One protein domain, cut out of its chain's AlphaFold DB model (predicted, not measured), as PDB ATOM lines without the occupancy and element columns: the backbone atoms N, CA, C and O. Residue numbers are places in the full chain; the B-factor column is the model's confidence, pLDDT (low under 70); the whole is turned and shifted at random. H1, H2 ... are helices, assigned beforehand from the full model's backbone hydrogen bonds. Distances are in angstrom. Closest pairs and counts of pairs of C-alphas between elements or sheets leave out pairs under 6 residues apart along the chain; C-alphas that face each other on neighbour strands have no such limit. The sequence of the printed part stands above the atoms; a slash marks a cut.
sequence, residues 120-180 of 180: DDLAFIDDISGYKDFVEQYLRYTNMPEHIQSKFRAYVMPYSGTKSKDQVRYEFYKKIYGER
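This is residues 120 to 180 of the 180 residues of the protein "Hypothetical protein" of Euplotes harpa (UniProt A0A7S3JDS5). H4, the longest helix, is set across H1 at one end of a loose rod, and a helical hairpin of H2 and H3 makes the other end. The ten-residue link after H3 runs back from the hairpin to H4, and residues 141 to 147 and 173 to 178 stick out at opposite ends. The printed part has 61 residues with four named helices, H1, H2, H3 and H4 along the chain, and no named strand; the class is all helix. The whole is loose, with a radius of gyration of the C-alphas of 14.6 A, and spans 49 by 18 by 15 A.

H4 holds residues 165 to 177 and is 17.9 A long, ending at C-alpha 177 at (-23.796, 19.058, 30.880). H1, residues 120 to 128, begins at C-alpha 120 at (-32.404, 6.952, 19.765) and measures 12.4 A. H2, residues 131 to 141, measures 15.4 A, and H3, residues 146 to 154, 12.1 A.

H4 and H1 touch, their closest C-alphas, of Phe 172 and Asp 121, being 7.4 A apart. Their lines are only just about perpendicular, at 73 degrees. H1 and H2 are close but not clearly touching, with the C-alphas of Asp 126 and Lys 132 closest at 6.2 A, at a steep tilt of 60 degrees, the same way. H2 and H3 form a hairpin and only just touch, with 3 pairs of C-alphas within 8 A, the closest being Leu 139 and Gln 149 at 6.6 A. They run opposite ways at a shallow tilt of 9 degrees. H3 is apart from H1 and H4, and H2 is apart from H4. Each O i to N i+4 pair is within hydrogen-bond range in H1, H2 and H4; in H3, 4 of 5 are.

The C-alphas farthest apart, of Pro 145 and Arg 180, are 49.3 A apart. The printed part has no cut. The links H1 to H2 and H2 to H3 are tight, and H3 to H4 is short. Mean pLDDT of the printed part is 76.4; residue 158 and residues 175 to 180 are under 70.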
ATOM      1  N   ASP A 120     -33.453   7.820  19.223       73.56
ATOM      2  CA  ASP A 120     -32.404   6.952  19.765       73.56
ATOM      3  C   ASP A 120     -31.953   7.364  21.177       73.56
ATOM      4  O   ASP A 120     -31.671   6.497  22.003       73.56
ATOM      5  N   ASP A 121     -31.940   8.668  21.485       73.00
ATOM      6  CA  ASP A 121     -31.626   9.186  22.825       73.00
ATOM      7  C   ASP A 121     -32.738   8.790  23.816       73.00
ATOM      8  O   ASP A 121     -32.463   8.397  24.948       73.00
ATOM      9  N   LEU A 122     -34.004   8.819  23.379       74.56
ATOM     10  CA  LEU A 122     -35.149   8.356  24.177       74.56
ATOM     11  C   LEU A 122     -35.116   6.838  24.404       74.56
ATOM     12  O   LEU A 122     -35.298   6.388  25.532       74.56
ATOM     13  N   ALA A 123     -34.817   6.056  23.365       77.12
ATOM     14  CA  ALA A 123     -34.646   4.607  23.478       77.12
ATOM     15  C   ALA A 123     -33.499   4.231  24.437       77.12
ATOM     16  O   ALA A 123     -33.581   3.250  25.177       77.12
ATOM     17  N   PHE A 124     -32.433   5.034  24.464       80.31
ATOM     18  CA  PHE A 124     -31.331   4.873  25.408       80.31
ATOM     19  C   PHE A 124     -31.741   5.181  26.859       80.31
ATOM     20  O   PHE A 124     -31.364   4.447  27.777       80.31
ATOM     21  N   ILE A 125     -32.546   6.225  27.080       77.69
ATOM     22  CA  ILE A 125     -33.100   6.554  28.404       77.69
ATOM     23  C   ILE A 125     -34.009   5.426  28.916       77.69
ATOM     24  O   ILE A 125     -33.937   5.065  30.093       77.69
ATOM     25  N   ASP A 126     -34.831   4.833  28.052       71.44
ATOM     26  CA  ASP A 126     -35.700   3.705  28.412       71.44
ATOM     27  C   ASP A 126     -34.903   2.449  28.809       71.44
ATOM     28  O   ASP A 126     -35.284   1.739  29.746       71.44
ATOM     29  N   ASP A 127     -33.764   2.210  28.153       76.06
ATOM     30  CA  ASP A 127     -32.828   1.137  28.502       76.06
ATOM     31  C   ASP A 127     -32.131   1.402  29.854       76.06
ATOM     32  O   ASP A 127     -32.050   0.499  30.686       76.06
ATOM     33  N   ILE A 128     -31.651   2.628  30.116       79.06
ATOM     34  CA  ILE A 128     -31.000   2.977  31.399       79.06
ATOM     35  C   ILE A 128     -31.989   2.984  32.563       79.06
ATOM     36  O   ILE A 128     -31.655   2.560  33.669       79.06
ATOM     37  N   SER A 129     -33.201   3.487  32.338       75.88
ATOM     38  CA  SER A 129     -34.229   3.566  33.378       75.88
ATOM     39  C   SER A 129     -34.764   2.192  33.797       75.88
ATOM     40  O   SER A 129     -35.484   2.098  34.791       75.88
ATOM     41  N   GLY A 130     -34.424   1.130  33.055       76.00
ATOM     42  CA  GLY A 130     -34.920  -0.226  33.285       76.00
ATOM     43  C   GLY A 130     -36.397  -0.394  32.916       76.00
ATOM     44  O   GLY A 130     -37.009  -1.406  33.263       76.00
ATOM     45  N   TYR A 131     -36.988   0.583  32.218       77.69
ATOM     46  CA  TYR A 131     -38.391   0.540  31.811       77.69
ATOM     47  C   TYR A 131     -38.659  -0.641  30.874       77.69
ATOM     48  O   TYR A 131     -39.648  -1.357  31.040       77.69
ATOM     49  N   LYS A 132     -37.730  -0.910  29.953       80.62
ATOM     50  CA  LYS A 132     -37.789  -2.075  29.068       80.62
ATOM     51  C   LYS A 132     -37.824  -3.394  29.839       80.62
ATOM     52  O   LYS A 132     -38.712  -4.212  29.600       80.62
ATOM     53  N   ASP A 133     -36.892  -3.588  30.768       82.88
ATOM     54  CA  ASP A 133     -36.788  -4.821  31.556       82.88
ATOM     55  C   ASP A 133     -38.050  -5.047  32.390       82.88
ATOM     56  O   ASP A 133     -38.565  -6.165  32.467       82.88
ATOM     57  N   PHE A 134     -38.608  -3.971  32.947       81.81
ATOM     58  CA  PHE A 134     -39.887  -4.006  33.641       81.81
ATOM     59  C   PHE A 134     -41.036  -4.432  32.720       81.81
ATOM     60  O   PHE A 134     -41.809  -5.319  33.085       81.81
ATOM     61  N   VAL A 135     -41.157  -3.837  31.528       81.19
ATOM     62  CA  VAL A 135     -42.220  -4.182  30.572       81.19
ATOM     63  C   VAL A 135     -42.078  -5.631  30.112       81.19
ATOM     64  O   VAL A 135     -43.063  -6.366  30.117       81.19
ATOM     65  N   GLU A 136     -40.872  -6.090  29.777       83.12
ATOM     66  CA  GLU A 136     -40.638  -7.488  29.405       83.12
ATOM     67  C   GLU A 136     -40.987  -8.452  30.540       83.12
ATOM     68  O   GLU A 136     -41.653  -9.465  30.317       83.12
ATOM     69  N   GLN A 137     -40.573  -8.138  31.766       83.88
ATOM     70  CA  GLN A 137     -40.871  -8.953  32.932       83.88
ATOM     71  C   GLN A 137     -42.380  -8.980  33.222       83.88
ATOM     72  O   GLN A 137     -42.943 -10.047  33.476       83.88
ATOM     73  N   TYR A 138     -43.060  -7.838  33.111       82.69
ATOM     74  CA  TYR A 138     -44.510  -7.736  33.252       82.69
ATOM     75  C   TYR A 138     -45.230  -8.593  32.208       82.69
ATOM     76  O   TYR A 138     -46.090  -9.395  32.577       82.69
ATOM     77  N   LEU A 139     -44.831  -8.501  30.935       83.75
ATOM     78  CA  LEU A 139     -45.373  -9.307  29.836       83.75
ATOM     79  C   LEU A 139     -45.126 -10.811  30.019       83.75
ATOM     80  O   LEU A 139     -45.954 -11.608  29.596       83.75
ATOM     81  N   ARG A 140     -44.018 -11.217  30.654       82.25
ATOM     82  CA  ARG A 140     -43.754 -12.631  30.977       82.25
ATOM     83  C   ARG A 140     -44.646 -13.150  32.104       82.25
ATOM     84  O   ARG A 140     -45.060 -14.303  32.062       82.25
ATOM     85  N   TYR A 141     -44.935 -12.324  33.109       82.12
ATOM     86  CA  TYR A 141     -45.778 -12.724  34.241       82.12
ATOM     87  C   TYR A 141     -47.274 -12.662  33.942       82.12
ATOM     88  O   TYR A 141     -48.065 -13.398  34.538       82.12
ATOM     89  N   THR A 142     -47.684 -11.790  33.027       74.75
ATOM     90  CA  THR A 142     -49.073 -11.713  32.589       74.75
ATOM     91  C   THR A 142     -49.281 -12.582  31.355       74.75
ATOM     92  O   THR A 142     -48.762 -12.297  30.285       74.75
ATOM     93  N   ASN A 143     -50.117 -13.620  31.477       78.56
ATOM     94  CA  ASN A 143     -50.625 -14.392  30.333       78.56
ATOM     95  C   ASN A 143     -51.595 -13.538  29.489       78.56
ATOM     96  O   ASN A 143     -52.800 -13.786  29.452       78.56
ATOM     97  N   MET A 144     -51.083 -12.479  28.862       81.38
ATOM     98  CA  MET A 144     -51.825 -11.632  27.935       81.38
ATOM     99  C   MET A 144     -51.821 -12.235  26.523       81.38
ATOM    100  O   MET A 144     -50.827 -12.836  26.122       81.38
ATOM    101  N   PRO A 145     -52.882 -12.037  25.725       85.06
ATOM    102  CA  PRO A 145     -52.880 -12.376  24.303       85.06
ATOM    103  C   PRO A 145     -51.798 -11.617  23.517       85.06
ATOM    104  O   PRO A 145     -51.581 -10.426  23.758       85.06
ATOM    105  N   GLU A 146     -51.175 -12.263  22.524       82.44
ATOM    106  CA  GLU A 146     -50.037 -11.705  21.765       82.44
ATOM    107  C   GLU A 146     -50.314 -10.335  21.128       82.44
ATOM    108  O   GLU A 146     -49.444  -9.470  21.134       82.44
ATOM    109  N   HIS A 147     -51.534 -10.086  20.645       83.56
ATOM    110  CA  HIS A 147     -51.906  -8.799  20.040       83.56
ATOM    111  C   HIS A 147     -51.947  -7.628  21.040       83.56
ATOM    112  O   HIS A 147     -51.869  -6.467  20.646       83.56
ATOM    113  N   ILE A 148     -52.115  -7.912  22.336       78.62
ATOM    114  CA  ILE A 148     -52.029  -6.908  23.404       78.62
ATOM    115  C   ILE A 148     -50.567  -6.738  23.803       78.62
ATOM    116  O   ILE A 148     -50.099  -5.613  23.969       78.62
ATOM    117  N   GLN A 149     -49.819  -7.842  23.882       82.88
ATOM    118  CA  GLN A 149     -48.383  -7.795  24.145       82.88
ATOM    119  C   GLN A 149     -47.629  -6.997  23.073       82.88
ATOM    120  O   GLN A 149     -46.743  -6.218  23.410       82.88
ATOM    121  N   SER A 150     -47.993  -7.139  21.796       79.81
ATOM    122  CA  SER A 150     -47.370  -6.398  20.695       79.81
ATOM    123  C   SER A 150     -47.618  -4.893  20.795       79.81
ATOM    124  O   SER A 150     -46.701  -4.116  20.541       79.81
ATOM    125  N   LYS A 151     -48.804  -4.471  21.254       80.31
ATOM    126  CA  LYS A 151     -49.090  -3.059  21.554       80.31
ATOM    127  C   LYS A 151     -48.191  -2.528  22.665       80.31
ATOM    128  O   LYS A 151     -47.623  -1.459  22.508       80.31
ATOM    129  N   PHE A 152     -48.023  -3.278  23.755       78.19
ATOM    130  CA  PHE A 152     -47.117  -2.885  24.840       78.19
ATOM    131  C   PHE A 152     -45.658  -2.807  24.386       78.19
ATOM    132  O   PHE A 152     -44.970  -1.850  24.726       78.19
ATOM    133  N   ARG A 153     -45.201  -3.764  23.572       79.00
ATOM    134  CA  ARG A 153     -43.848  -3.738  22.998       79.00
ATOM    135  C   ARG A 153     -43.641  -2.574  22.031       79.00
ATOM    136  O   ARG A 153     -42.537  -2.066  21.968       79.00
ATOM    137  N   ALA A 154     -44.676  -2.122  21.324       79.75
ATOM    138  CA  ALA A 154     -44.572  -0.970  20.427       79.75
ATOM    139  C   ALA A 154     -44.327   0.360  21.163       79.75
ATOM    140  O   ALA A 154     -43.803   1.290  20.559       79.75
ATOM    141  N   TYR A 155     -44.684   0.456  22.450       74.75
ATOM    142  CA  TYR A 155     -44.389   1.633  23.276       74.75
ATOM    143  C   TYR A 155     -42.960   1.652  23.827       74.75
ATOM    144  O   TYR A 155     -42.519   2.694  24.300       74.75
ATOM    145  N   VAL A 156     -42.244   0.527  23.772       76.50
ATOM    146  CA  VAL A 156     -40.847   0.431  24.201       76.50
ATOM    147  C   VAL A 156     -39.981   0.401  22.953       76.50
ATOM    148  O   VAL A 156     -39.984  -0.582  22.215       76.50
ATOM    149  N   MET A 157     -39.235   1.472  22.706       75.31
ATOM    150  CA  MET A 157     -38.309   1.510  21.577       75.31
ATOM    151  C   MET A 157     -36.978   0.885  22.006       75.31
ATOM    152  O   MET A 157     -36.290   1.459  22.847       75.31
ATOM    153  N   PRO A 158     -36.588  -0.293  21.480       69.81
ATOM    154  CA  PRO A 158     -35.276  -0.840  21.778       69.81
ATOM    155  C   PRO A 158     -34.207   0.039  21.131       69.81
ATOM    156  O   PRO A 158     -34.315   0.395  19.956       69.81
ATOM    157  N   TYR A 159     -33.144   0.341  21.877       76.00
ATOM    158  CA  TYR A 159     -31.995   1.027  21.301       76.00
ATOM    159  C   TYR A 159     -31.385   0.170  20.178       76.00
ATOM    160  O   TYR A 159     -30.916  -0.945  20.423       76.00
ATOM    161  N   SER A 160     -31.413   0.683  18.945       72.62
ATOM    162  CA  SER A 160     -30.887   0.012  17.743       72.62
ATOM    163  C   SER A 160     -29.770   0.800  17.054       72.62
ATOM    164  O   SER A 160     -29.378   0.481  15.931       72.62
ATOM    165  N   GLY A 161     -29.251   1.829  17.727       75.50
ATOM    166  CA  GLY A 161     -28.237   2.707  17.164       75.50
ATOM    167  C   GLY A 161     -26.908   1.996  16.898       75.50
ATOM    168  O   GLY A 161     -26.570   0.976  17.500       75.50
ATOM    169  N   THR A 162     -26.137   2.564  15.973       77.00
ATOM    170  CA  THR A 162     -24.834   2.037  15.533       77.00
ATOM    171  C   THR A 162     -23.720   2.231  16.562       77.00
ATOM    172  O   THR A 162     -22.676   1.586  16.463       77.00
ATOM    173  N   LYS A 163     -23.919   3.117  17.544       81.31
ATOM    174  CA  LYS A 163     -22.934   3.447  18.577       81.31
ATOM    175  C   LYS A 163     -23.066   2.513  19.776       81.31
ATOM    176  O   LYS A 163     -24.153   2.057  20.123       81.31
ATOM    177  N   SER A 164     -21.943   2.239  20.439       80.00
ATOM    178  CA  SER A 164     -21.968   1.473  21.690       80.00
ATOM    179  C   SER A 164     -22.675   2.266  22.797       80.00
ATOM    180  O   SER A 164     -22.581   3.493  22.843       80.00
ATOM    181  N   LYS A 165     -23.366   1.574  23.713       76.38
ATOM    182  CA  LYS A 165     -24.151   2.219  24.784       76.38
ATOM    183  C   LYS A 165     -23.316   3.176  25.642       76.38
ATOM    184  O   LYS A 165     -23.820   4.220  26.039       76.38
ATOM    185  N   ASP A 166     -22.044   2.863  25.877       76.56
ATOM    186  CA  ASP A 166     -21.138   3.717  26.657       76.56
ATOM    187  C   ASP A 166     -20.751   5.002  25.913       76.56
ATOM    188  O   ASP A 166     -20.656   6.068  26.521       76.56
ATOM    189  N   GLN A 167     -20.589   4.933  24.589       78.75
ATOM    190  CA  GLN A 167     -20.341   6.115  23.759       78.75
ATOM    191  C   GLN A 167     -21.570   7.023  23.705       78.75
ATOM    192  O   GLN A 167     -21.437   8.231  23.860       78.75
ATOM    193  N   VAL A 168     -22.766   6.446  23.561       79.62
ATOM    194  CA  VAL A 168     -24.035   7.195  23.601       79.62
ATOM    195  C   VAL A 168     -24.211   7.858  24.955       79.62
ATOM    196  O   VAL A 168     -24.576   9.023  25.024       79.62
ATOM    197  N   ARG A 169     -23.884   7.145  26.036       76.81
ATOM    198  CA  ARG A 169     -23.912   7.688  27.391       76.81
ATOM    199  C   ARG A 169     -23.028   8.919  27.525       76.81
ATOM    200  O   ARG A 169     -23.461   9.933  28.061       76.81
ATOM    201  N   TYR A 170     -21.792   8.812  27.047       77.88
ATOM    202  CA  TYR A 170     -20.825   9.898  27.086       77.88
ATOM    203  C   TYR A 170     -21.285  11.096  26.248       77.88
ATOM    204  O   TYR A 170     -21.285  12.221  26.739       77.88
ATOM    205  N   GLU A 171     -21.741  10.860  25.018       75.75
ATOM    206  CA  GLU A 171     -22.262  11.908  24.135       75.75
ATOM    207  C   GLU A 171     -23.517  12.576  24.706       75.75
ATOM    208  O   GLU A 171     -23.634  13.797  24.666       75.75
ATOM    209  N   PHE A 172     -24.428  11.797  25.290       73.81
ATOM    210  CA  PHE A 172     -25.641  12.286  25.936       73.81
ATOM    211  C   PHE A 172     -25.314  13.161  27.149       73.81
ATOM    212  O   PHE A 172     -25.864  14.250  27.289       73.81
ATOM    213  N   TYR A 173     -24.365  12.744  27.992       72.44
ATOM    214  CA  TYR A 173     -23.917  13.569  29.112       72.44
ATOM    215  C   TYR A 173     -23.183  14.826  28.661       72.44
ATOM    216  O   TYR A 173     -23.469  15.894  29.189       72.44
ATOM    217  N   LYS A 174     -22.309  14.732  27.657       74.56
ATOM    218  CA  LYS A 174     -21.650  15.896  27.054       74.56
ATOM    219  C   LYS A 174     -22.668  16.876  26.456       74.56
ATOM    220  O   LYS A 174     -22.488  18.083  26.549       74.56
ATOM    221  N   LYS A 175     -23.766  16.371  25.887       69.94
ATOM    222  CA  LYS A 175     -24.863  17.180  25.334       69.94
ATOM    223  C   LYS A 175     -25.717  17.852  26.415       69.94
ATOM    224  O   LYS A 175     -26.235  18.932  26.172       69.94
ATOM    225  N   ILE A 176     -25.877  17.231  27.586       66.69
ATOM    226  CA  ILE A 176     -26.672  17.779  28.703       66.69
ATOM    227  C   ILE A 176     -25.863  18.739  29.576       66.69
ATOM    228  O   ILE A 176     -26.378  19.772  29.995       66.69
ATOM    229  N   TYR A 177     -24.620  18.379  29.882       64.62
ATOM    230  CA  TYR A 177     -23.796  19.058  30.880       64.62
ATOM    231  C   TYR A 177     -22.651  19.881  30.268       64.62
ATOM    232  O   TYR A 177     -21.945  20.563  31.005       64.62
ATOM    233  N   GLY A 178     -22.477  19.842  28.941       61.69
ATOM    234  CA  GLY A 178     -21.349  20.462  28.243       61.69
ATOM    235  C   GLY A 178     -20.053  19.646  28.349       61.69
ATOM    236  O   GLY A 178     -20.002  18.597  28.996       61.69
ATOM    237  N   GLU A 179     -18.989  20.113  27.689       53.19
ATOM    238  CA  GLU A 179     -17.630  19.637  27.974       53.19
ATOM    239  C   GLU A 179     -17.167  20.261  29.296       53.19
ATOM    240  O   GLU A 179     -16.970  21.470  29.372       53.19
ATOM    241  N   ARG A 180     -17.034  19.437  30.337       42.28
ATOM    242  CA  ARG A 180     -16.207  19.754  31.507       42.28
ATOM    243  C   ARG A 180     -14.761  19.363  31.239       42.28
ATOM    244  O   ARG A 180     -14.564  18.286  30.629       42.28
TER     245      ARG A 180